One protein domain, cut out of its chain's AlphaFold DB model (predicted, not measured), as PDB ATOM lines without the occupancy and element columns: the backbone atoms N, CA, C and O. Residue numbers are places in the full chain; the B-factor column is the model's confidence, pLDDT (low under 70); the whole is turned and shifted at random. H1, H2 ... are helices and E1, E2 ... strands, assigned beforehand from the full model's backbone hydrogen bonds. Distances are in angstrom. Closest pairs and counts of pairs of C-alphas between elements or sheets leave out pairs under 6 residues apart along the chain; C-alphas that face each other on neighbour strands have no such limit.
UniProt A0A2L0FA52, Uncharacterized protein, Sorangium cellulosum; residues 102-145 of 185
ATOM      1  N   GLU A 102     228.618 151.483 229.038       95.25
ATOM      2  CA  GLU A 102     229.398 151.177 230.233       95.25
ATOM      3  C   GLU A 102     230.721 151.944 230.210       95.25
ATOM      4  O   GLU A 102     231.398 152.014 229.180       95.25
ATOM      5  N   TYR A 103     231.101 152.462 231.373       95.50
ATOM      6  CA  TYR A 103     232.344 153.179 231.612       95.50
ATOM      7  C   TYR A 103     233.046 152.621 232.856       95.50
ATOM      8  O   TYR A 103     232.384 152.174 233.796       95.50
ATOM      9  N   VAL A 104     234.380 152.684 232.880       96.75
ATOM     10  CA  VAL A 104     235.194 152.495 234.094       96.75
ATOM     11  C   VAL A 104     235.695 153.843 234.575       96.75
ATOM     12  O   VAL A 104     236.339 154.561 233.814       96.75
ATOM     13  N   VAL A 105     235.460 154.150 235.845       97.19
ATOM     14  CA  VAL A 105     236.036 155.295 236.546       97.19
ATOM     15  C   VAL A 105     237.424 154.905 237.043       97.19
ATOM     16  O   VAL A 105     237.580 154.038 237.902       97.19
ATOM     17  N   CYS A 106     238.452 155.537 236.496       96.12
ATOM     18  CA  CYS A 106     239.827 155.376 236.939       96.12
ATOM     19  C   CYS A 106     240.080 156.085 238.280       96.12
ATOM     20  O   CYS A 106     239.304 156.928 238.725       96.12
ATOM     21  N   ALA A 107     241.208 155.769 238.925       94.50
ATOM     22  CA  ALA A 107     241.587 156.361 240.213       94.50
ATOM     23  C   ALA A 107     241.762 157.894 240.167       94.50
ATOM     24  O   ALA A 107     241.649 158.553 241.196       94.50
ATOM     25  N   ASP A 108     242.021 158.459 238.983       94.88
ATOM     26  CA  ASP A 108     242.101 159.902 238.731       94.88
ATOM     27  C   ASP A 108     240.727 160.554 238.463       94.88
ATOM     28  O   ASP A 108     240.651 161.753 238.200       94.88
ATOM     29  N   GLY A 109     239.645 159.773 238.523       93.00
ATOM     30  CA  GLY A 109     238.275 160.207 238.266       93.00
ATOM     31  C   GLY A 109     237.879 160.240 236.789       93.00
ATOM     32  O   GLY A 109     236.728 160.561 236.497       93.00
ATOM     33  N   LYS A 110     238.778 159.910 235.849       94.88
ATOM     34  CA  LYS A 110     238.425 159.841 234.425       94.88
ATOM     35  C   LYS A 110     237.578 158.619 234.124       94.88
ATOM     36  O   LYS A 110     237.799 157.545 234.673       94.88
ATOM     37  N   GLU A 111     236.648 158.777 233.195       95.25
ATOM     38  CA  GLU A 111     235.794 157.694 232.733       95.25
ATOM     39  C   GLU A 111     236.260 157.192 231.370       95.25
ATOM     40  O   GLU A 111     236.254 157.932 230.388       95.25
ATOM     41  N   ASN A 112     236.643 155.920 231.312       93.75
ATOM     42  CA  ASN A 112     237.002 155.249 230.071       93.75
ATOM     43  C   ASN A 112     235.813 154.440 229.566       93.75
ATOM     44  O   ASN A 112     235.270 153.608 230.296       93.75
ATOM     45  N   PHE A 113     235.420 154.674 228.315       92.38
ATOM     46  CA  PHE A 113     234.379 153.900 227.649       92.38
ATOM     47  C   PHE A 113     234.792 152.426 227.524       92.38
ATOM     48  O   PHE A 113     235.929 152.114 227.172       92.38
ATOM     49  N   VAL A 114     233.862 151.521 227.828       91.75
ATOM     50  CA  VAL A 114     234.077 150.067 227.777       91.75
ATOM     51  C   VAL A 114     233.318 149.464 226.615       91.75
ATOM     52  O   VAL A 114     233.883 148.747 225.795       91.75
ATOM     53  N   THR A 115     232.008 149.693 226.593       89.56
ATOM     54  CA  THR A 115     231.122 149.105 225.600       89.56
ATOM     55  C   THR A 115     229.805 149.856 225.542       89.56
ATOM     56  O   THR A 115     229.409 150.566 226.469       89.56
ATOM     57  N   LYS A 116     229.102 149.646 224.439       87.19
ATOM     58  CA  LYS A 116     227.751 150.110 224.167       87.19
ATOM     59  C   LYS A 116     226.961 148.885 223.746       87.19
ATOM     60  O   LYS A 116     227.508 148.057 223.027       87.19
ATOM     61  N   TRP A 117     225.711 148.783 224.196       82.50
ATOM     62  CA  TRP A 117     224.887 147.561 224.159       82.50
ATOM     63  C   TRP A 117     225.161 146.583 225.305       82.50
ATOM     64  O   TRP A 117     225.545 145.430 225.098       82.50
ATOM     65  N   LEU A 118     224.901 147.016 226.540       80.06
ATOM     66  CA  LEU A 118     224.929 146.105 227.682       80.06
ATOM     67  C   LEU A 118     223.858 145.000 227.556       80.06
ATOM     68  O   LEU A 118     222.694 145.184 227.918       80.06
ATOM     69  N   ASN A 119     224.291 143.830 227.085       71.69
ATOM     70  CA  ASN A 119     223.515 142.588 227.001       71.69
ATOM     71  C   ASN A 119     224.097 141.492 227.913       71.69
ATOM     72  O   ASN A 119     223.999 140.301 227.628       71.69
ATOM     73  N   LYS A 120     224.747 141.891 229.010       77.62
ATOM     74  CA  LYS A 120     225.415 140.976 229.939       77.62
ATOM     75  C   LYS A 120     224.433 140.426 230.975       77.62
ATOM     76  O   LYS A 120     223.689 141.184 231.597       77.62
ATOM     77  N   LEU A 121     224.473 139.111 231.195       77.56
ATOM     78  CA  LEU A 121     223.695 138.449 232.243       77.56
ATOM     79  C   LEU A 121     224.025 139.046 233.625       77.56
ATOM     80  O   LEU A 121     225.184 139.347 233.913       77.56
ATOM     81  N   GLY A 122     223.009 139.222 234.474       82.94
ATOM     82  CA  GLY A 122     223.167 139.787 235.820       82.94
ATOM     83  C   GLY A 122     223.218 141.318 235.876       82.94
ATOM     84  O   GLY A 122     223.437 141.877 236.946       82.94
ATOM     85  N   CYS A 123     222.999 142.008 234.752       88.19
ATOM     86  CA  CYS A 123     222.943 143.472 234.692       88.19
ATOM     87  C   CYS A 123     221.514 144.029 234.569       88.19
ATOM     88  O   CYS A 123     221.345 145.199 234.241       88.19
ATOM     89  N   ASP A 124     220.475 143.232 234.839       90.88
ATOM     90  CA  ASP A 124     219.078 143.685 234.722       90.88
ATOM     91  C   ASP A 124     218.751 144.837 235.680       90.88
ATOM     92  O   ASP A 124     217.996 145.744 235.331       90.88
ATOM     93  N   TRP A 125     219.415 144.872 236.838       93.69
ATOM     94  CA  TRP A 125     219.328 145.979 237.790       93.69
ATOM     95  C   TRP A 125     219.729 147.326 237.166       93.69
ATOM     96  O   TRP A 125     219.162 148.352 237.528       93.69
ATOM     97  N   VAL A 126     220.658 147.346 236.196       94.88
ATOM     98  CA  VAL A 126     221.075 148.579 235.507       94.88
ATOM     99  C   VAL A 126     219.897 149.176 234.750       94.88
ATOM    100  O   VAL A 126     219.672 150.380 234.814       94.88
ATOM    101  N   ARG A 127     219.123 148.336 234.048       91.50
ATOM    102  CA  ARG A 127     217.935 148.787 233.309       91.50
ATOM    103  C   ARG A 127     216.902 149.368 234.266       91.50
ATOM    104  O   ARG A 127     216.433 150.466 234.011       91.50
ATOM    105  N   GLN A 128     216.641 148.671 235.370       93.19
ATOM    106  CA  GLN A 128     215.692 149.108 236.393       93.19
ATOM    107  C   GLN A 128     216.087 150.455 237.018       93.19
ATOM    108  O   GLN A 128     215.247 151.333 237.180       93.19
ATOM    109  N   VAL A 129     217.369 150.654 237.341       96.25
ATOM    110  CA  VAL A 129     217.847 151.943 237.865       96.25
ATOM    111  C   VAL A 129     217.668 153.045 236.819       96.25
ATOM    112  O   VAL A 129     217.116 154.096 237.127       96.25
ATOM    113  N   LEU A 130     218.043 152.785 235.562       94.44
ATOM    114  CA  LEU A 130     217.946 153.759 234.467       94.44
ATOM    115  C   LEU A 130     216.510 154.075 234.001       94.44
ATOM    116  O   LEU A 130     216.334 154.896 233.100       94.44
ATOM    117  N   GLU A 131     215.484 153.437 234.571       92.44
ATOM    118  CA  GLU A 131     214.081 153.834 234.375       92.44
ATOM    119  C   GLU A 131     213.725 155.107 235.149       92.44
ATOM    120  O   GLU A 131     212.822 155.839 234.746       92.44
ATOM    121  N   THR A 132     214.427 155.377 236.251       94.31
ATOM    122  CA  THR A 132     214.135 156.503 237.156       94.31
ATOM    123  C   THR A 132     215.329 157.429 237.342       94.31
ATOM    124  O   THR A 132     215.157 158.641 237.455       94.31
ATOM    125  N   GLU A 133     216.538 156.878 237.293       95.69
ATOM    126  CA  GLU A 133     217.792 157.598 237.450       95.69
ATOM    127  C   GLU A 133     218.491 157.806 236.103       95.69
ATOM    128  O   GLU A 133     218.293 157.072 235.133       95.69
ATOM    129  N   GLN A 134     219.371 158.803 236.029       92.69
ATOM    130  CA  GLN A 134     220.159 159.047 234.812       92.69
ATOM    131  C   GLN A 134     221.380 158.128 234.687       92.69
ATOM    132  O   GLN A 134     221.971 158.018 233.607       92.69
ATOM    133  N   GLU A 135     221.782 157.512 235.795       95.75
ATOM    134  CA  GLU A 135     223.019 156.764 235.927       95.75
ATOM    135  C   GLU A 135     222.843 155.612 236.917       95.75
ATOM    136  O   GLU A 135     222.218 155.770 237.963       95.75
ATOM    137  N   ALA A 136     223.452 154.471 236.606       96.25
ATOM    138  CA  ALA A 136     223.603 153.362 237.536       96.25
ATOM    139  C   ALA A 136     225.092 153.138 237.837       96.25
ATOM    140  O   ALA A 136     225.929 153.234 236.936       96.25
ATOM    141  N   ARG A 137     225.434 152.817 239.091       95.88
ATOM    142  CA  ARG A 137     226.820 152.577 239.528       95.88
ATOM    143  C   ARG A 137     226.991 151.215 240.183       95.88
ATOM    144  O   ARG A 137     226.121 150.770 240.925       95.88
ATOM    145  N   SER A 138     228.141 150.590 239.950       94.12
ATOM    146  CA  SER A 138     228.586 149.403 240.685       94.12
ATOM    147  C   SER A 138     230.107 149.412 240.808       94.12
ATOM    148  O   SER A 138     230.816 149.176 239.831       94.12
ATOM    149  N   GLY A 139     230.615 149.729 242.001       94.12
ATOM    150  CA  GLY A 139     232.050 149.917 242.222       94.12
ATOM    151  C   GLY A 139     232.614 151.049 241.359       94.12
ATOM    152  O   GLY A 139     232.148 152.185 241.440       94.12
ATOM    153  N   ASP A 140     233.604 150.723 240.530       95.81
ATOM    154  CA  ASP A 140     234.229 151.620 239.553       95.81
ATOM    155  C   ASP A 140     233.467 151.694 238.219       95.81
ATOM    156  O   ASP A 140     233.862 152.439 237.325       95.81
ATOM    157  N   ARG A 141     232.370 150.942 238.056       95.56
ATOM    158  CA  ARG A 141     231.570 150.933 236.828       95.56
ATOM    159  C   ARG A 141     230.443 151.943 236.882       95.56
ATOM    160  O   ARG A 141     229.717 152.041 237.876       95.56
ATOM    161  N   VAL A 142     230.252 152.621 235.759       96.75
ATOM    162  CA  VAL A 142     229.158 153.561 235.539       96.75
ATOM    163  C   VAL A 142     228.419 153.193 234.265       96.75
ATOM    164  O   VAL A 142     229.036 152.905 233.241       96.75
ATOM    165  N   PHE A 143     227.093 153.219 234.320       96.31
ATOM    166  CA  PHE A 143     226.226 152.874 233.202       96.31
ATOM    167  C   PHE A 143     225.272 154.020 232.904       96.31
ATOM    168  O   PHE A 143     224.622 154.535 233.817       96.31
ATOM    169  N   ARG A 144     225.170 154.416 231.631       96.19
ATOM    170  CA  ARG A 144     224.307 155.529 231.207       96.19
ATOM    171  C   ARG A 144     223.689 155.311 229.836       96.19
ATOM    172  O   ARG A 144     224.215 154.583 228.996       96.19
ATOM    173  N   ARG A 145     222.605 156.049 229.610       95.31
ATOM    174  CA  ARG A 145     222.039 156.372 228.298       95.31
ATOM    175  C   ARG A 145     222.366 157.839 227.985       95.31
ATOM    176  O   ARG A 145     221.625 158.724 228.438       95.31
TER     177      ARG A 145
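This is residues 102 to 145 of the 185 residues of an uncharacterized protein of Sorangium cellulosum (UniProt A0A2L0FA52). Two hairpins, E1 with E2 and E3 with E4, join into one strongly twisted antiparallel sheet, with the short helix H1 over strand E3 at one edge. Residues 119 to 124, of which 124 belongs to H1, stick out. The printed part has 44 residues, one named helix and four named strands, E1, E2, H1, E3, E4 along the chain; sheet order E2, E1, E4, E3; class mixed; compact, radius of gyration of the C-alphas 10.4 A, spans 29 by 20 by 17 A.

E1, residues 102 to 105, begins at C-alpha (229.398, 151.177, 230.233) and spans 10.0 A. E2, residues 111 to 116, spans 14.0 A; H1, residues 124 to 129, 8.9 A; E3, residues 135 to 138, 10.4 A. E4, residues 141 to 144, spans 10.3 A and ends at C-alpha (224.307, 155.529, 231.207).

Within hydrogen-bond range are N 104 and O 112 between E1 and E2, 2.9 A; N 103 and O 142 between E1 and E4, 2.8 A; N 136 and O 143 between E3 and E4, 3.0 A. H1 is on the sheet, over E3, at a height over the sheet of 8.4 A; it only just stands up from the sheet, rising 40.4 degrees. The closest C-alphas of H1 and E3, Val 126 and Ala 136, are 5.8 A apart. In H1 every O i to N i+4 pair is within hydrogen-bond range.

The two farthest C-alphas, Asp 108 and Leu 121, are 29.0 A apart. The printed part has no cut and no long link; no printed residue is under pLDDT 70.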